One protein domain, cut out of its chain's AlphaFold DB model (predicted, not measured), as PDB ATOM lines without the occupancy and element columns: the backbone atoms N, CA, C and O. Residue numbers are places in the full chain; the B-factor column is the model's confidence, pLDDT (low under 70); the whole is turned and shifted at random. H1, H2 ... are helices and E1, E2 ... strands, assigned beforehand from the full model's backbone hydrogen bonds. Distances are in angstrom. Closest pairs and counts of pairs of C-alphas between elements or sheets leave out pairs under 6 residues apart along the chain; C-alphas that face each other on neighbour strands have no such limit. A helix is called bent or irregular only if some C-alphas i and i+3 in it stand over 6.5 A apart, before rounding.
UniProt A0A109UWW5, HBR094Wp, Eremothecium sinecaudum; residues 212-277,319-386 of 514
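AT A GLANCE: This is residues 212 to 277 and 319 to 386 of the 514 residues of the protein "HBR094Wp" of Eremothecium sinecaudum (UniProt A0A109UWW5). A loose, open frame of helices: the long helix H2 makes one arm, H3 crosses it near its last residues, and H4 leads back from H3 as a second arm apart from H2. H1 lies at the wide end of this frame, the short helices H5 and H6 lie on the far side of H3 and H4 from H2, and E1 lies beyond the last residues of H2. The printed part has 134 residues, mostly helix by its named elements, in the order H1, H2, E1, H3, H4, H5, H6. It is loose, with a radius of gyration of the C-alphas of 19.0 A, and elongated, spanning 63 by 39 by 34 A.

IN THESE COORDINATES: H2, residues 242 to 267, is 37.5 A long from C-alpha 242 at (36.738, -5.881, -30.149) to C-alpha 267 at (26.639, -13.836, -65.388). It is only just irregular: C-alphas 263 and 266 are 6.6 A apart. H3, residues 328 to 340, measures 18.7 A, H4, residues 348 to 358, 15.1 A, and H1, residues 212 to 222, 15.7 A. E1 is residues 271 to 273, H5 373 to 376 and H6 379 to 384, ending at (7.856, -16.095, -53.297).

HOW THE PARTS SIT: H2 touches H3 with residues 259 to 264 alone, about perpendicular at 82 degrees; their closest C-alphas, of Ala 263 and Gly 334, are 4.0 A apart. H3 and H6 are close but not clearly touching, 7.8 A between C-alphas 336 and 380. H4 and H5 only just touch, with 3 pairs of C-alphas within 8 A, the closest Pro 349 and Pro 375 at 6.6 A. H1 touches no helix, and E1 pairs with no named strand. Every O i to N i+4 pair is within hydrogen-bond range in H3, H4 and H6, against 5 of 7 in H1 and 20 of 22 in H2; H5 is too short for one.

THE WHOLE: The C-alphas farthest apart, of Pro 232 and Asn 319, are 62.9 A apart. Residues 278 to 318 are not printed, and C-alphas 277 and 319 are 19.0 A apart across that cut. The links H1 to H2 and H4 to H5 are long. Mean pLDDT of the printed part is 73.6, with 44 residues under 70, among them 268 to 277 and 372 to 386.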
ATOM      1  N   ASP A 212      30.604   3.586 -35.251       83.00
ATOM      2  CA  ASP A 212      30.099   4.848 -34.681       83.00
ATOM      3  C   ASP A 212      28.634   5.111 -35.050       83.00
ATOM      4  O   ASP A 212      27.822   5.551 -34.231       83.00
ATOM      5  N   ASN A 213      28.268   4.849 -36.306       82.69
ATOM      6  CA  ASN A 213      26.891   4.970 -36.772       82.69
ATOM      7  C   ASN A 213      26.006   3.831 -36.263       82.69
ATOM      8  O   ASN A 213      24.803   4.043 -36.081       82.69
ATOM      9  N   TRP A 214      26.576   2.642 -36.058       82.94
ATOM     10  CA  TRP A 214      25.882   1.507 -35.460       82.94
ATOM     11  C   TRP A 214      25.425   1.844 -34.041       82.94
ATOM     12  O   TRP A 214      24.219   1.839 -33.785       82.94
ATOM     13  N   TYR A 215      26.349   2.243 -33.160       83.12
ATOM     14  CA  TYR A 215      26.045   2.557 -31.761       83.12
ATOM     15  C   TYR A 215      25.000   3.675 -31.636       83.12
ATOM     16  O   TYR A 215      23.967   3.470 -31.003       83.12
ATOM     17  N   LYS A 216      25.141   4.777 -32.394       82.56
ATOM     18  CA  LYS A 216      24.153   5.881 -32.413       82.56
ATOM     19  C   LYS A 216      22.723   5.443 -32.737       82.56
ATOM     20  O   LYS A 216      21.761   6.050 -32.269       82.56
ATOM     21  N   ARG A 217      22.557   4.450 -33.616       77.56
ATOM     22  CA  ARG A 217      21.231   3.934 -33.997       77.56
ATOM     23  C   ARG A 217      20.712   2.921 -32.987       77.56
ATOM     24  O   ARG A 217      19.501   2.838 -32.789       77.56
ATOM     25  N   TRP A 218      21.613   2.155 -32.388       78.00
ATOM     26  CA  TRP A 218      21.289   1.049 -31.502       78.00
ATOM     27  C   TRP A 218      20.927   1.509 -30.082       78.00
ATOM     28  O   TRP A 218      20.048   0.912 -29.460       78.00
ATOM     29  N   ASP A 219      21.476   2.639 -29.622       74.19
ATOM     30  CA  ASP A 219      21.108   3.295 -28.355       74.19
ATOM     31  C   ASP A 219      19.590   3.521 -28.234       74.19
ATOM     32  O   ASP A 219      18.972   3.255 -27.202       74.19
ATOM     33  N   LEU A 220      18.956   3.967 -29.325       72.81
ATOM     34  CA  LEU A 220      17.515   4.234 -29.371       72.81
ATOM     35  C   LEU A 220      16.668   2.962 -29.239       72.81
ATOM     36  O   LEU A 220      15.541   3.037 -28.747       72.81
ATOM     37  N   PHE A 221      17.189   1.820 -29.696       71.75
ATOM     38  CA  PHE A 221      16.524   0.525 -29.566       71.75
ATOM     39  C   PHE A 221      16.629  -0.003 -28.136       71.75
ATOM     40  O   PHE A 221      15.615  -0.418 -27.575       71.75
ATOM     41  N   TYR A 222      17.813   0.077 -27.519       71.50
ATOM     42  CA  TYR A 222      17.998  -0.364 -26.136       71.50
ATOM     43  C   TYR A 222      17.201   0.481 -25.139       71.50
ATOM     44  O   TYR A 222      16.572  -0.059 -24.237       71.50
ATOM     45  N   ALA A 223      17.102   1.793 -25.349       70.19
ATOM     46  CA  ALA A 223      16.319   2.654 -24.464       70.19
ATOM     47  C   ALA A 223      14.797   2.381 -24.489       70.19
ATOM     48  O   ALA A 223      14.077   2.883 -23.625       70.19
ATOM     49  N   ARG A 224      14.281   1.654 -25.492       73.00
ATOM     50  CA  ARG A 224      12.835   1.503 -25.751       73.00
ATOM     51  C   ARG A 224      12.342   0.053 -25.775       73.00
ATOM     52  O   ARG A 224      11.175  -0.162 -26.102       73.00
ATOM     53  N   HIS A 225      13.189  -0.931 -25.466       77.00
ATOM     54  CA  HIS A 225      12.769  -2.333 -25.499       77.00
ATOM     55  C   HIS A 225      11.764  -2.647 -24.380       77.00
ATOM     56  O   HIS A 225      11.896  -2.175 -23.250       77.00
ATOM     57  N   GLN A 226      10.775  -3.494 -24.679       71.38
ATOM     58  CA  GLN A 226       9.774  -3.952 -23.700       71.38
ATOM     59  C   GLN A 226      10.067  -5.358 -23.155       71.38
ATOM     60  O   GLN A 226       9.236  -5.939 -22.467       71.38
ATOM     61  N   ILE A 227      11.260  -5.896 -23.432       75.31
ATOM     62  CA  ILE A 227      11.668  -7.233 -22.988       75.31
ATOM     63  C   ILE A 227      11.712  -7.284 -21.442       75.31
ATOM     64  O   ILE A 227      12.480  -6.513 -20.853       75.31
ATOM     65  N   PRO A 228      10.906  -8.144 -20.783       70.19
ATOM     66  CA  PRO A 228      10.769  -8.165 -19.326       70.19
ATOM     67  C   PRO A 228      12.040  -8.640 -18.610       70.19
ATOM     68  O   PRO A 228      12.327  -8.160 -17.516       70.19
ATOM     69  N   GLU A 229      12.836  -9.515 -19.231       75.06
ATOM     70  CA  GLU A 229      14.078 -10.065 -18.668       75.06
ATOM     71  C   GLU A 229      15.185  -9.012 -18.492       75.06
ATOM     72  O   GLU A 229      16.099  -9.206 -17.696       75.06
ATOM     73  N   TYR A 230      15.101  -7.895 -19.219       66.50
ATOM     74  CA  TYR A 230      16.107  -6.829 -19.221       66.50
ATOM     75  C   TYR A 230      15.612  -5.546 -18.538       66.50
ATOM     76  O   TYR A 230      16.146  -4.467 -18.789       66.50
ATOM     77  N   GLN A 231      14.578  -5.629 -17.695       71.31
ATOM     78  CA  GLN A 231      14.117  -4.484 -16.909       71.31
ATOM     79  C   GLN A 231      14.886  -4.371 -15.578       71.31
ATOM     80  O   GLN A 231      15.017  -5.367 -14.866       71.31
ATOM     81  N   PRO A 232      15.346  -3.167 -15.189       68.44
ATOM     82  CA  PRO A 232      15.190  -1.896 -15.897       68.44
ATOM     83  C   PRO A 232      16.131  -1.788 -17.107       68.44
ATOM     84  O   PRO A 232      17.312  -2.109 -16.996       68.44
ATOM     85  N   ALA A 233      15.612  -1.292 -18.238       64.88
ATOM     86  CA  ALA A 233      16.406  -1.091 -19.453       64.88
ATOM     87  C   ALA A 233      17.664  -0.262 -19.139       64.88
ATOM     88  O   ALA A 233      17.566   0.880 -18.667       64.88
ATOM     89  N   SER A 234      18.849  -0.834 -19.367       63.25
ATOM     90  CA  SER A 234      20.103  -0.114 -19.160       63.25
ATOM     91  C   SER A 234      20.155   1.069 -20.126       63.25
ATOM     92  O   SER A 234      19.936   0.928 -21.327       63.25
ATOM     93  N   ARG A 235      20.419   2.272 -19.601       61.91
ATOM     94  CA  ARG A 235      20.523   3.487 -20.433       61.91
ATOM     95  C   ARG A 235      21.714   3.448 -21.387       61.91
ATOM     96  O   ARG A 235      21.696   4.149 -22.391       61.91
ATOM     97  N   GLU A 236      22.718   2.648 -21.056       66.25
ATOM     98  CA  GLU A 236      23.909   2.442 -21.866       66.25
ATOM     99  C   GLU A 236      23.856   1.023 -22.447       66.25
ATOM    100  O   GLU A 236      23.627   0.065 -21.693       66.25
ATOM    101  N   PRO A 237      24.003   0.856 -23.774       67.31
ATOM    102  CA  PRO A 237      24.107  -0.470 -24.357       67.31
ATOM    103  C   PRO A 237      25.432  -1.116 -23.955       67.31
ATOM    104  O   PRO A 237      26.458  -0.449 -23.810       67.31
ATOM    105  N   SER A 238      25.445  -2.441 -23.858       70.50
ATOM    106  CA  SER A 238      26.710  -3.169 -23.818       70.50
ATOM    107  C   SER A 238      27.435  -2.971 -25.149       70.50
ATOM    108  O   SER A 238      26.933  -3.370 -26.203       70.50
ATOM    109  N   LEU A 239      28.600  -2.325 -25.100       77.94
ATOM    110  CA  LEU A 239      29.474  -2.178 -26.260       77.94
ATOM    111  C   LEU A 239      29.950  -3.561 -26.713       77.94
ATOM    112  O   LEU A 239      30.168  -4.454 -25.886       77.94
ATOM    113  N   PHE A 240      30.104  -3.753 -28.024       78.06
ATOM    114  CA  PHE A 240      30.706  -4.983 -28.518       78.06
ATOM    115  C   PHE A 240      32.162  -5.023 -28.052       78.06
ATOM    116  O   PHE A 240      32.875  -4.022 -28.073       78.06
ATOM    117  N   SER A 241      32.615  -6.199 -27.617       83.88
ATOM    118  CA  SER A 241      34.048  -6.406 -27.445       83.88
ATOM    119  C   SER A 241      34.725  -6.367 -28.817       83.88
ATOM    120  O   SER A 241      34.118  -6.760 -29.814       83.88
ATOM    121  N   ARG A 242      35.996  -5.958 -28.880       78.75
ATOM    122  CA  ARG A 242      36.738  -5.881 -30.149       78.75
ATOM    123  C   ARG A 242      36.738  -7.208 -30.920       78.75
ATOM    124  O   ARG A 242      36.617  -7.215 -32.139       78.75
ATOM    125  N   SER A 243      36.809  -8.342 -30.218       78.62
ATOM    126  CA  SER A 243      36.710  -9.668 -30.844       78.62
ATOM    127  C   SER A 243      35.325  -9.924 -31.445       78.62
ATOM    128  O   SER A 243      35.217 -10.508 -32.521       78.62
ATOM    129  N   SER A 244      34.261  -9.447 -30.796       83.50
ATOM    130  CA  SER A 244      32.895  -9.517 -31.321       83.50
ATOM    131  C   SER A 244      32.685  -8.605 -32.532       83.50
ATOM    132  O   SER A 244      31.983  -9.003 -33.458       83.50
ATOM    133  N   GLU A 245      33.299  -7.418 -32.553       85.06
ATOM    134  CA  GLU A 245      33.276  -6.512 -33.711       85.06
ATOM    135  C   GLU A 245      33.949  -7.164 -34.925       85.06
ATOM    136  O   GLU A 245      33.335  -7.280 -35.988       85.06
ATOM    137  N   CYS A 246      35.161  -7.704 -34.751       82.56
ATOM    138  CA  CYS A 246      35.868  -8.431 -35.808       82.56
ATOM    139  C   CYS A 246      35.062  -9.634 -36.324       82.56
ATOM    140  O   CYS A 246      34.945  -9.832 -37.533       82.56
ATOM    141  N   TYR A 247      34.460 -10.413 -35.421       85.06
ATOM    142  CA  TYR A 247      33.635 -11.560 -35.794       85.06
ATOM    143  C   TYR A 247      32.377 -11.150 -36.574       85.06
ATOM    144  O   TYR A 247      32.009 -11.791 -37.561       85.06
ATOM    145  N   ALA A 248      31.723 -10.055 -36.180       85.31
ATOM    146  CA  ALA A 248      30.572  -9.523 -36.901       85.31
ATOM    147  C   ALA A 248      30.956  -9.065 -38.317       85.31
ATOM    148  O   ALA A 248      30.259  -9.395 -39.279       85.31
ATOM    149  N   GLU A 249      32.085  -8.368 -38.472       87.62
ATOM    150  CA  GLU A 249      32.603  -8.003 -39.794       87.62
ATOM    151  C   GLU A 249      32.926  -9.232 -40.644       87.62
ATOM    152  O   GLU A 249      32.629  -9.251 -41.841       87.62
ATOM    153  N   GLU A 250      33.479 -10.284 -40.044       86.19
ATOM    154  CA  GLU A 250      33.764 -11.532 -40.743       86.19
ATOM    155  C   GLU A 250      32.483 -12.203 -41.258       86.19
ATOM    156  O   GLU A 250      32.428 -12.632 -42.415       86.19
ATOM    157  N   ILE A 251      31.422 -12.241 -40.447       86.00
ATOM    158  CA  ILE A 251      30.111 -12.751 -40.873       86.00
ATOM    159  C   ILE A 251      29.585 -11.942 -42.060       86.00
ATOM    160  O   ILE A 251      29.134 -12.530 -43.048       86.00
ATOM    161  N   VAL A 252      29.672 -10.611 -41.996       86.56
ATOM    162  CA  VAL A 252      29.234  -9.735 -43.091       86.56
ATOM    163  C   VAL A 252      30.047 -10.019 -44.354       86.56
ATOM    164  O   VAL A 252      29.456 -10.230 -45.411       86.56
ATOM    165  N   ARG A 253      31.378 -10.123 -44.264       86.12
ATOM    166  CA  ARG A 253      32.244 -10.465 -45.407       86.12
ATOM    167  C   ARG A 253      31.887 -11.823 -46.007       86.12
ATOM    168  O   ARG A 253      31.773 -11.937 -47.226       86.12
ATOM    169  N   ARG A 254      31.667 -12.848 -45.177       86.00
ATOM    170  CA  ARG A 254      31.268 -14.193 -45.627       86.00
ATOM    171  C   ARG A 254      29.909 -14.168 -46.325       86.00
ATOM    172  O   ARG A 254      29.758 -14.795 -47.374       86.00
ATOM    173  N   TYR A 255      28.938 -13.438 -45.782       86.06
ATOM    174  CA  TYR A 255      27.621 -13.285 -46.397       86.06
ATOM    175  C   TYR A 255      27.701 -12.538 -47.731       86.06
ATOM    176  O   TYR A 255      27.172 -13.020 -48.732       86.06
ATOM    177  N   VAL A 256      28.422 -11.414 -47.779       85.50
ATOM    178  CA  VAL A 256      28.640 -10.638 -49.008       85.50
ATOM    179  C   VAL A 256      29.344 -11.487 -50.060       85.50
ATOM    180  O   VAL A 256      28.904 -11.508 -51.202       85.50
ATOM    181  N   LYS A 257      30.368 -12.263 -49.687       85.94
ATOM    182  CA  LYS A 257      31.040 -13.197 -50.599       85.94
ATOM    183  C   LYS A 257      30.057 -14.212 -51.184       85.94
ATOM    184  O   LYS A 257      30.020 -14.374 -52.397       85.94
ATOM    185  N   LYS A 258      29.225 -14.852 -50.354       86.31
ATOM    186  CA  LYS A 258      28.198 -15.801 -50.823       86.31
ATOM    187  C   LYS A 258      27.186 -15.141 -51.761       86.31
ATOM    188  O   LYS A 258      26.850 -15.716 -52.793       86.31
ATOM    189  N   LEU A 259      26.731 -13.938 -51.421       85.94
ATOM    190  CA  LEU A 259      25.791 -13.168 -52.232       85.94
ATOM    191  C   LEU A 259      26.393 -12.777 -53.583       85.94
ATOM    192  O   LEU A 259      25.740 -12.945 -54.607       85.94
ATOM    193  N   LEU A 260      27.643 -12.312 -53.591       84.69
ATOM    194  CA  LEU A 260      28.373 -11.986 -54.812       84.69
ATOM    195  C   LEU A 260      28.611 -13.231 -55.664       84.69
ATOM    196  O   LEU A 260      28.371 -13.177 -56.861       84.69
ATOM    197  N   CYS A 261      28.992 -14.369 -55.077       85.00
ATOM    198  CA  CYS A 261      29.101 -15.625 -55.820       85.00
ATOM    199  C   CYS A 261      27.763 -15.999 -56.474       85.00
ATOM    200  O   CYS A 261      27.725 -16.253 -57.672       85.00
ATOM    201  N   ALA A 262      26.652 -15.963 -55.735       84.62
ATOM    202  CA  ALA A 262      25.335 -16.289 -56.283       84.62
ATOM    203  C   ALA A 262      24.853 -15.294 -57.357       84.62
ATOM    204  O   ALA A 262      24.116 -15.682 -58.261       84.62
ATOM    205  N   ALA A 263      25.253 -14.023 -57.263       83.50
ATOM    206  CA  ALA A 263      24.904 -12.988 -58.234       83.50
ATOM    207  C   ALA A 263      25.780 -13.033 -59.500       83.50
ATOM    208  O   ALA A 263      25.264 -12.854 -60.599       83.50
ATOM    209  N   ILE A 264      27.085 -13.284 -59.350       80.62
ATOM    210  CA  ILE A 264      28.086 -13.186 -60.424       80.62
ATOM    211  C   ILE A 264      28.233 -14.504 -61.184       80.62
ATOM    212  O   ILE A 264      28.356 -14.470 -62.405       80.62
ATOM    213  N   LEU A 265      28.195 -15.663 -60.508       78.50
ATOM    214  CA  LEU A 265      28.388 -16.972 -61.158       78.50
ATOM    215  C   LEU A 265      27.484 -17.178 -62.392       78.50
ATOM    216  O   LEU A 265      28.000 -17.615 -63.418       78.50
ATOM    217  N   PRO A 266      26.183 -16.816 -62.371       74.12
ATOM    218  CA  PRO A 266      25.308 -16.970 -63.536       74.12
ATOM    219  C   PRO A 266      25.606 -16.005 -64.696       74.12
ATOM    220  O   PRO A 266      25.056 -16.174 -65.783       74.12
ATOM    221  N   VAL A 267      26.400 -14.956 -64.459       71.62
ATOM    222  CA  VAL A 267      26.639 -13.836 -65.388       71.62
ATOM    223  C   VAL A 267      28.132 -13.705 -65.730       71.62
ATOM    224  O   VAL A 267      28.529 -12.760 -66.400       71.62
ATOM    225  N   LEU A 268      28.978 -14.664 -65.331       68.38
ATOM    226  CA  LEU A 268      30.425 -14.657 -65.603       68.38
ATOM    227  C   LEU A 268      30.761 -14.489 -67.093       68.38
ATOM    228  O   LEU A 268      31.708 -13.778 -67.435       68.38
ATOM    229  N   ASP A 269      29.943 -15.080 -67.964       65.06
ATOM    230  CA  ASP A 269      30.121 -15.033 -69.419       65.06
ATOM    231  C   ASP A 269      29.709 -13.685 -70.039       65.06
ATOM    232  O   ASP A 269      30.062 -13.383 -71.183       65.06
ATOM    233  N   ARG A 270      28.952 -12.858 -69.305       63.41
ATOM    234  CA  ARG A 270      28.426 -11.567 -69.770       63.41
ATOM    235  C   ARG A 270      29.056 -10.440 -68.958       63.41
ATOM    236  O   ARG A 270      28.706 -10.205 -67.804       63.41
ATOM    237  N   LYS A 271      30.005  -9.719 -69.557       64.31
ATOM    238  CA  LYS A 271      30.674  -8.596 -68.887       64.31
ATOM    239  C   LYS A 271      29.971  -7.297 -69.263       64.31
ATOM    240  O   LYS A 271      29.890  -6.949 -70.438       64.31
ATOM    241  N   HIS A 272      29.459  -6.583 -68.266       60.94
ATOM    242  CA  HIS A 272      28.840  -5.272 -68.448       60.94
ATOM    243  C   HIS A 272      29.863  -4.179 -68.131       60.94
ATOM    244  O   HIS A 272      30.436  -4.169 -67.042       60.94
ATOM    245  N   VAL A 273      30.096  -3.261 -69.074       59.16
ATOM    246  CA  VAL A 273      30.999  -2.114 -68.883       59.16
ATOM    247  C   VAL A 273      30.193  -0.810 -68.970       59.16
ATOM    248  O   VAL A 273      29.458  -0.621 -69.947       59.16
ATOM    249  N   PRO A 274      30.325   0.122 -67.999       58.03
ATOM    250  CA  PRO A 274      29.726   1.447 -68.102       58.03
ATOM    251  C   PRO A 274      30.224   2.186 -69.339       58.03
ATOM    252  O   PRO A 274      31.426   2.247 -69.612       58.03
ATOM    253  N   LYS A 275      29.316   2.864 -70.041       57.16
ATOM    254  CA  LYS A 275      29.661   3.731 -71.180       57.16
ATOM    255  C   LYS A 275      30.637   4.850 -70.806       57.16
ATOM    256  O   LYS A 275      31.388   5.328 -71.652       57.16
ATOM    257  N   GLU A 276      30.635   5.261 -69.541       58.09
ATOM    258  CA  GLU A 276      31.547   6.262 -68.984       58.09
ATOM    259  C   GLU A 276      32.961   5.715 -68.760       58.09
ATOM    260  O   GLU A 276      33.926   6.430 -69.024       58.09
ATOM    261  N   SER A 277      33.099   4.445 -68.367       55.81
ATOM    262  CA  SER A 277      34.391   3.752 -68.238       55.81
ATOM    263  C   SER A 277      35.051   3.483 -69.594       55.81
ATOM    264  O   SER A 277      36.260   3.298 -69.667       55.81
ATOM    265  N   ASN A 319      38.446 -14.091 -73.211       51.53
ATOM    266  CA  ASN A 319      39.747 -14.017 -72.511       51.53
ATOM    267  C   ASN A 319      40.189 -12.610 -72.024       51.53
ATOM    268  O   ASN A 319      41.341 -12.447 -71.638       51.53
ATOM    269  N   LEU A 320      39.345 -11.567 -72.061       51.88
ATOM    270  CA  LEU A 320      39.744 -10.214 -71.611       51.88
ATOM    271  C   LEU A 320      39.220  -9.918 -70.200       51.88
ATOM    272  O   LEU A 320      38.010  -9.981 -69.967       51.88
ATOM    273  N   GLU A 321      40.131  -9.596 -69.277       55.72
ATOM    274  CA  GLU A 321      39.904  -9.261 -67.861       55.72
ATOM    275  C   GLU A 321      39.195  -7.904 -67.686       55.72
ATOM    276  O   GLU A 321      39.773  -6.925 -67.225       55.72
ATOM    277  N   PHE A 322      37.924  -7.808 -68.077       58.34
ATOM    278  CA  PHE A 322      37.099  -6.660 -67.694       58.34
ATOM    279  C   PHE A 322      36.517  -6.858 -66.285       58.34
ATOM    280  O   PHE A 322      36.080  -7.973 -65.973       58.34
ATOM    281  N   PRO A 323      36.469  -5.803 -65.446       62.56
ATOM    282  CA  PRO A 323      35.804  -5.865 -64.151       62.56
ATOM    283  C   PRO A 323      34.304  -6.123 -64.345       62.56
ATOM    284  O   PRO A 323      33.670  -5.525 -65.213       62.56
ATOM    285  N   HIS A 324      33.734  -7.024 -63.542       67.56
ATOM    286  CA  HIS A 324      32.308  -7.335 -63.590       67.56
ATOM    287  C   HIS A 324      31.515  -6.280 -62.810       67.56
ATOM    288  O   HIS A 324      31.737  -6.096 -61.611       67.56
ATOM    289  N   LEU A 325      30.594  -5.586 -63.479       70.69
ATOM    290  CA  LEU A 325      29.718  -4.620 -62.830       70.69
ATOM    291  C   LEU A 325      28.479  -5.322 -62.271       70.69
ATOM    292  O   LEU A 325      27.654  -5.829 -63.021       70.69
ATOM    293  N   VAL A 326      28.351  -5.327 -60.945       74.25
ATOM    294  CA  VAL A 326      27.199  -5.913 -60.250       74.25
ATOM    295  C   VAL A 326      26.082  -4.874 -60.164       74.25
ATOM    296  O   VAL A 326      26.217  -3.873 -59.458       74.25
ATOM    297  N   THR A 327      24.962  -5.103 -60.856       79.94
ATOM    298  CA  THR A 327      23.783  -4.230 -60.759       79.94
ATOM    299  C   THR A 327      22.895  -4.620 -59.576       79.94
ATOM    300  O   THR A 327      22.951  -5.732 -59.044       79.94
ATOM    301  N   THR A 328      21.984  -3.725 -59.182       78.62
ATOM    302  CA  THR A 328      20.967  -4.039 -58.165       78.62
ATOM    303  C   THR A 328      20.097  -5.230 -58.573       78.62
ATOM    304  O   THR A 328      19.701  -6.017 -57.716       78.62
ATOM    305  N   THR A 329      19.834  -5.414 -59.871       79.38
ATOM    306  CA  THR A 329      19.037  -6.538 -60.385       79.38
ATOM    307  C   THR A 329      19.754  -7.882 -60.258       79.38
ATOM    308  O   THR A 329      19.095  -8.901 -60.042       79.38
ATOM    309  N   ASP A 330      21.086  -7.895 -60.356       80.19
ATOM    310  CA  ASP A 330      21.904  -9.100 -60.180       80.19
ATOM    311  C   ASP A 330      21.911  -9.528 -58.714       80.19
ATOM    312  O   ASP A 330      21.743 -10.708 -58.412       80.19
ATOM    313  N   ILE A 331      21.987  -8.562 -57.793       82.56
ATOM    314  CA  ILE A 331      21.872  -8.814 -56.352       82.56
ATOM    315  C   ILE A 331      20.505  -9.423 -56.026       82.56
ATOM    316  O   ILE A 331      20.436 -10.428 -55.319       82.56
ATOM    317  N   TRP A 332      19.419  -8.872 -56.580       80.44
ATOM    318  CA  TRP A 332      18.075  -9.434 -56.402       80.44
ATOM    319  C   TRP A 332      17.976 -10.870 -56.916       80.44
ATOM    320  O   TRP A 332      17.443 -11.735 -56.219       80.44
ATOM    321  N   ARG A 333      18.525 -11.152 -58.102       80.56
ATOM    322  CA  ARG A 333      18.585 -12.514 -58.650       80.56
ATOM    323  C   ARG A 333      19.407 -13.448 -57.758       80.56
ATOM    324  O   ARG A 333      18.929 -14.534 -57.439       80.56
ATOM    325  N   GLY A 334      20.571 -13.005 -57.284       83.44
ATOM    326  CA  GLY A 334      21.415 -13.755 -56.352       83.44
ATOM    327  C   GLY A 334      20.696 -14.092 -55.043       83.44
ATOM    328  O   GLY A 334      20.734 -15.238 -54.599       83.44
ATOM    329  N   MET A 335      19.950 -13.146 -54.463       82.56
ATOM    330  CA  MET A 335      19.130 -13.398 -53.268       82.56
ATOM    331  C   MET A 335      18.043 -14.450 -53.518       82.56
ATOM    332  O   MET A 335      17.823 -15.314 -52.673       82.56
ATOM    333  N   ILE A 336      17.377 -14.407 -54.675       81.69
ATOM    334  CA  ILE A 336      16.367 -15.403 -55.064       81.69
ATOM    335  C   ILE A 336      16.990 -16.798 -55.175       81.69
ATOM    336  O   ILE A 336      16.400 -17.769 -54.702       81.69
ATOM    337  N   VAL A 337      18.170 -16.902 -55.788       82.56
ATOM    338  CA  VAL A 337      18.903 -18.167 -55.925       82.56
ATOM    339  C   VAL A 337      19.303 -18.711 -54.553       82.56
ATOM    340  O   VAL A 337      19.031 -19.874 -54.268       82.56
ATOM    341  N   LEU A 338      19.847 -17.867 -53.670       83.44
ATOM    342  CA  LEU A 338      20.199 -18.260 -52.302       83.44
ATOM    343  C   LEU A 338      18.986 -18.775 -51.517       83.44
ATOM    344  O   LEU A 338      19.086 -19.806 -50.856       83.44
ATOM    345  N   ARG A 339      17.830 -18.111 -51.634       82.06
ATOM    346  CA  ARG A 339      16.586 -18.557 -50.986       82.06
ATOM    347  C   ARG A 339      16.108 -19.901 -51.516       82.06
ATOM    348  O   ARG A 339      15.721 -20.756 -50.729       82.06
ATOM    349  N   LYS A 340      16.152 -20.106 -52.837       79.62
ATOM    350  CA  LYS A 340      15.806 -21.398 -53.454       79.62
ATOM    351  C   LYS A 340      16.745 -22.521 -53.013       79.62
ATOM    352  O   LYS A 340      16.290 -23.647 -52.872       79.62
ATOM    353  N   ALA A 341      18.013 -22.206 -52.760       79.75
ATOM    354  CA  ALA A 341      18.997 -23.134 -52.205       79.75
ATOM    355  C   ALA A 341      18.835 -23.378 -50.687       79.75
ATOM    356  O   ALA A 341      19.646 -24.078 -50.092       79.75
ATOM    357  N   GLY A 342      17.818 -22.794 -50.039       79.81
ATOM    358  CA  GLY A 342      17.565 -22.958 -48.605       79.81
ATOM    359  C   GLY A 342      18.421 -22.067 -47.699       79.81
ATOM    360  O   GLY A 342      18.359 -22.197 -46.479       79.81
ATOM    361  N   HIS A 343      19.204 -21.137 -48.252       80.12
ATOM    362  CA  HIS A 343      20.001 -20.215 -47.447       80.12
ATOM    363  C   HIS A 343      19.185 -18.997 -46.976       80.12
ATOM    364  O   HIS A 343      18.385 -18.447 -47.742       80.12
ATOM    365  N   PRO A 344      19.421 -18.510 -45.741       77.12
ATOM    366  CA  PRO A 344      18.797 -17.289 -45.254       77.12
ATOM    367  C   PRO A 344      19.385 -16.076 -45.982       77.12
ATOM    368  O   PRO A 344      20.558 -15.744 -45.824       77.12
ATOM    369  N   ALA A 345      18.553 -15.397 -46.769       80.56
ATOM    370  CA  ALA A 345      18.894 -14.135 -47.425       80.56
ATOM    371  C   ALA A 345      17.835 -13.075 -47.076       80.56
ATOM    372  O   ALA A 345      16.950 -12.793 -47.898       80.56
ATOM    373  N   PRO A 346      17.859 -12.543 -45.837       78.38
ATOM    374  CA  PRO A 346      16.879 -11.566 -45.392       78.38
ATOM    375  C   PRO A 346      17.085 -10.230 -46.113       78.38
ATOM    376  O   PRO A 346      18.206  -9.778 -46.348       78.38
ATOM    377  N   THR A 347      15.983  -9.588 -46.477       81.06
ATOM    378  CA  THR A 347      15.972  -8.219 -47.001       81.06
ATOM    379  C   THR A 347      15.938  -7.216 -45.852       81.06
ATOM    380  O   THR A 347      15.448  -7.511 -44.765       81.06
ATOM    381  N   LEU A 348      16.417  -5.991 -46.094       79.62
ATOM    382  CA  LEU A 348      16.385  -4.922 -45.089       79.62
ATOM    383  C   LEU A 348      14.991  -4.743 -44.446       79.62
ATOM    384  O   LEU A 348      14.930  -4.651 -43.219       79.62
ATOM    385  N   PRO A 349      13.874  -4.726 -45.202       77.31
ATOM    386  CA  PRO A 349      12.556  -4.594 -44.595       77.31
ATOM    387  C   PRO A 349      12.169  -5.772 -43.693       77.31
ATOM    388  O   PRO A 349      11.620  -5.540 -42.619       77.31
ATOM    389  N   GLU A 350      12.483  -7.011 -44.087       77.94
ATOM    390  CA  GLU A 350      12.245  -8.204 -43.258       77.94
ATOM    391  C   GLU A 350      13.031  -8.112 -41.950       77.94
ATOM    392  O   GLU A 350      12.462  -8.288 -40.876       77.94
ATOM    393  N   THR A 351      14.317  -7.755 -42.015       81.25
ATOM    394  CA  THR A 351      15.162  -7.604 -40.824       81.25
ATOM    395  C   THR A 351      14.611  -6.546 -39.871       81.25
ATOM    396  O   THR A 351      14.641  -6.743 -38.655       81.25
ATOM    397  N   VAL A 352      14.073  -5.439 -40.395       79.75
ATOM    398  CA  VAL A 352      13.456  -4.393 -39.565       79.75
ATOM    399  C   VAL A 352      12.182  -4.911 -38.895       79.75
ATOM    400  O   VAL A 352      12.030  -4.734 -37.688       79.75
ATOM    401  N   VAL A 353      11.301  -5.596 -39.628       79.88
ATOM    402  CA  VAL A 353      10.072  -6.180 -39.062       79.88
ATOM    403  C   VAL A 353      10.401  -7.230 -37.996       79.88
ATOM    404  O   VAL A 353       9.845  -7.184 -36.901       79.88
ATOM    405  N   HIS A 354      11.358  -8.121 -38.264       80.69
ATOM    406  CA  HIS A 354      11.818  -9.114 -37.294       80.69
ATOM    407  C   HIS A 354      12.440  -8.477 -36.055       80.69
ATOM    408  O   HIS A 354      12.207  -8.955 -34.949       80.69
ATOM    409  N   SER A 355      13.199  -7.391 -36.216       80.19
ATOM    410  CA  SER A 355      13.780  -6.674 -35.080       80.19
ATOM    411  C   SER A 355      12.694  -6.028 -34.221       80.19
ATOM    412  O   SER A 355      12.714  -6.182 -33.004       80.19
ATOM    413  N   LEU A 356      11.703  -5.372 -34.831       80.88
ATOM    414  CA  LEU A 356      10.575  -4.789 -34.094       80.88
ATOM    415  C   LEU A 356       9.778  -5.851 -33.332       80.88
ATOM    416  O   LEU A 356       9.455  -5.636 -32.165       80.88
ATOM    417  N   ALA A 357       9.528  -7.004 -33.958       81.88
ATOM    418  CA  ALA A 357       8.867  -8.136 -33.315       81.88
ATOM    419  C   ALA A 357       9.705  -8.709 -32.158       81.88
ATOM    420  O   ALA A 357       9.184  -8.907 -31.063       81.88
ATOM    421  N   LYS A 358      11.011  -8.922 -32.374       81.69
ATOM    422  CA  LYS A 358      11.940  -9.459 -31.366       81.69
ATOM    423  C   LYS A 358      12.038  -8.562 -30.133       81.69
ATOM    424  O   LYS A 358      12.060  -9.068 -29.019       81.69
ATOM    425  N   PHE A 359      12.112  -7.247 -30.330       75.50
ATOM    426  CA  PHE A 359      12.268  -6.277 -29.243       75.50
ATOM    427  C   PHE A 359      10.937  -5.722 -28.708       75.50
ATOM    428  O   PHE A 359      10.958  -4.872 -27.816       75.50
ATOM    429  N   GLN A 360       9.800  -6.200 -29.233       79.12
ATOM    430  CA  GLN A 360       8.444  -5.770 -28.865       79.12
ATOM    431  C   GLN A 360       8.291  -4.238 -28.870       79.12
ATOM    432  O   GLN A 360       7.735  -3.630 -27.956       79.12
ATOM    433  N   VAL A 361       8.842  -3.588 -29.899       77.19
ATOM    434  CA  VAL A 361       8.830  -2.123 -30.008       77.19
ATOM    435  C   VAL A 361       7.549  -1.679 -30.709       77.19
ATOM    436  O   VAL A 361       7.367  -1.929 -31.900       77.19
ATOM    437  N   ASN A 362       6.686  -0.967 -29.981       73.62
ATOM    438  CA  ASN A 362       5.492  -0.345 -30.552       73.62
ATOM    439  C   ASN A 362       5.894   0.773 -31.529       73.62
ATOM    440  O   ASN A 362       6.641   1.685 -31.168       73.62
ATOM    441  N   HIS A 363       5.388   0.717 -32.761       71.12
ATOM    442  CA  HIS A 363       5.610   1.732 -33.792       71.12
ATOM    443  C   HIS A 363       4.269   2.353 -34.211       71.12
ATOM    444  O   HIS A 363       3.283   1.640 -34.374       71.12
ATOM    445  N   GLU A 364       4.235   3.673 -34.422       69.44
ATOM    446  CA  GLU A 364       3.039   4.393 -34.887       69.44
ATOM    447  C   GLU A 364       2.664   3.986 -36.322       69.44
ATOM    448  O   GLU A 364       3.518   3.919 -37.209       69.44
ATOM    449  N   GLU A 365       1.391   3.698 -36.584       59.66
ATOM    450  CA  GLU A 365       0.949   3.263 -37.910       59.66
ATOM    451  C   GLU A 365       1.293   4.311 -38.991       59.66
ATOM    452  O   GLU A 365       0.894   5.472 -38.917       59.66
ATOM    453  N   GLY A 366       2.044   3.900 -40.023       60.06
ATOM    454  CA  GLY A 366       2.080   4.622 -41.301       60.06
ATOM    455  C   GLY A 366       3.435   5.024 -41.890       60.06
ATOM    456  O   GLY A 366       3.455   5.360 -43.074       60.06
ATOM    457  N   LYS A 367       4.574   4.990 -41.174       63.94
ATOM    458  CA  LYS A 367       5.886   5.380 -41.767       63.94
ATOM    459  C   LYS A 367       7.109   4.635 -41.213       63.94
ATOM    460  O   LYS A 367       8.046   5.259 -40.729       63.94
ATOM    461  N   LEU A 368       7.147   3.308 -41.362       67.38
ATOM    462  CA  LEU A 368       8.328   2.511 -40.985       67.38
ATOM    463  C   LEU A 368       9.576   2.845 -41.831       67.38
ATOM    464  O   LEU A 368      10.704   2.804 -41.349       67.38
ATOM    465  N   PHE A 369       9.376   3.203 -43.105       73.25
ATOM    466  CA  PHE A 369      10.452   3.510 -44.048       73.25
ATOM    467  C   PHE A 369      10.273   4.906 -44.648       73.25
ATOM    468  O   PHE A 369       9.211   5.241 -45.168       73.25
ATOM    469  N   LYS A 370      11.338   5.718 -44.628       69.31
ATOM    470  CA  LYS A 370      11.344   7.056 -45.253       69.31
ATOM    471  C   LYS A 370      11.351   6.995 -46.783       69.31
ATOM    472  O   LYS A 370      10.800   7.876 -47.436       69.31
ATOM    473  N   ASN A 371      11.991   5.974 -47.354       75.62
ATOM    474  CA  ASN A 371      12.140   5.816 -48.796       75.62
ATOM    475  C   ASN A 371      11.146   4.771 -49.318       75.62
ATOM    476  O   ASN A 371      11.183   3.619 -48.891       75.62
ATOM    477  N   LYS A 372      10.301   5.169 -50.275       69.44
ATOM    478  CA  LYS A 372       9.307   4.298 -50.924       69.44
ATOM    479  C   LYS A 372       9.936   3.138 -51.709       69.44
ATOM    480  O   LYS A 372       9.266   2.140 -51.940       69.44
ATOM    481  N   ASN A 373      11.225   3.224 -52.047       67.38
ATOM    482  CA  ASN A 373      11.954   2.149 -52.726       67.38
ATOM    483  C   ASN A 373      12.320   0.988 -51.787       67.38
ATOM    484  O   ASN A 373      12.564  -0.117 -52.256       67.38
ATOM    485  N   ILE A 374      12.348   1.215 -50.468       66.06
ATOM    486  CA  ILE A 374      12.689   0.184 -49.477       66.06
ATOM    487  C   ILE A 374      11.545  -0.833 -49.326       66.06
ATOM    488  O   ILE A 374      11.824  -2.023 -49.391       66.06
ATOM    489  N   PRO A 375      10.261  -0.440 -49.228       63.28
ATOM    490  CA  PRO A 375       9.149  -1.385 -49.319       63.28
ATOM    491  C   PRO A 375       9.101  -2.171 -50.634       63.28
ATOM    492  O   PRO A 375       8.666  -3.314 -50.627       63.28
ATOM    493  N   ASN A 376       9.581  -1.621 -51.755       64.50
ATOM    494  CA  ASN A 376       9.597  -2.353 -53.030       64.50
ATOM    495  C   ASN A 376      10.530  -3.580 -52.997       64.50
ATOM    496  O   ASN A 376      10.313  -4.529 -53.744       64.50
ATOM    497  N   ALA A 377      11.508  -3.620 -52.084       62.09
ATOM    498  CA  ALA A 377      12.298  -4.819 -51.797       62.09
ATOM    499  C   ALA A 377      11.464  -5.978 -51.217       62.09
ATOM    500  O   ALA A 377      11.873  -7.129 -51.337       62.09
ATOM    501  N   LEU A 378      10.297  -5.698 -50.620       62.53
ATOM    502  CA  LEU A 378       9.354  -6.713 -50.133       62.53
ATOM    503  C   LEU A 378       8.581  -7.400 -51.263       62.53
ATOM    504  O   LEU A 378       7.964  -8.434 -51.023       62.53
ATOM    505  N   ILE A 379       8.628  -6.875 -52.491       59.16
ATOM    506  CA  ILE A 379       7.932  -7.475 -53.637       59.16
ATOM    507  C   ILE A 379       8.509  -8.862 -53.950       59.16
ATOM    508  O   ILE A 379       7.753  -9.785 -54.231       59.16
ATOM    509  N   VAL A 380       9.827  -9.049 -53.837       55.25
ATOM    510  CA  VAL A 380      10.482 -10.349 -54.075       55.25
ATOM    511  C   VAL A 380      10.043 -11.412 -53.047       55.25
ATOM    512  O   VAL A 380       9.612 -12.486 -53.468       55.25
ATOM    513  N   PRO A 381      10.050 -11.128 -51.730       53.12
ATOM    514  CA  PRO A 381       9.416 -11.975 -50.721       53.12
ATOM    515  C   PRO A 381       7.925 -12.231 -50.981       53.12
ATOM    516  O   PRO A 381       7.495 -13.378 -50.950       53.12
ATOM    517  N   LEU A 382       7.130 -11.201 -51.287       55.41
ATOM    518  CA  LEU A 382       5.684 -11.338 -51.525       55.41
ATOM    519  C   LEU A 382       5.358 -12.211 -52.746       55.41
ATOM    520  O   LEU A 382       4.352 -12.916 -52.748       55.41
ATOM    521  N   LEU A 383       6.217 -12.198 -53.768       53.06
ATOM    522  CA  LEU A 383       6.092 -13.059 -54.945       53.06
ATOM    523  C   LEU A 383       6.527 -14.510 -54.676       53.06
ATOM    524  O   LEU A 383       6.108 -15.405 -55.408       53.06
ATOM    525  N   GLN A 384       7.341 -14.762 -53.645       54.34
ATOM    526  CA  GLN A 384       7.856 -16.095 -53.297       54.34
ATOM    527  C   GLN A 384       7.113 -16.770 -52.131       54.34
ATOM    528  O   GLN A 384       6.988 -17.991 -52.113       54.34
ATOM    529  N   HIS A 385       6.553 -16.009 -51.189       49.06
ATOM    530  CA  HIS A 385       5.864 -16.512 -49.994       49.06
ATOM    531  C   HIS A 385       4.387 -16.883 -50.229       49.06
ATOM    532  O   HIS A 385       3.520 -16.562 -49.418       49.06
ATOM    533  N   LYS A 386       4.081 -17.636 -51.294       47.47
ATOM    534  CA  LYS A 386       2.888 -18.509 -51.270       47.47
ATOM    535  C   LYS A 386       3.144 -19.843 -50.565       47.47
ATOM    536  O   LYS A 386       2.197 -20.576 -50.310       47.47
TER     537      LYS A 386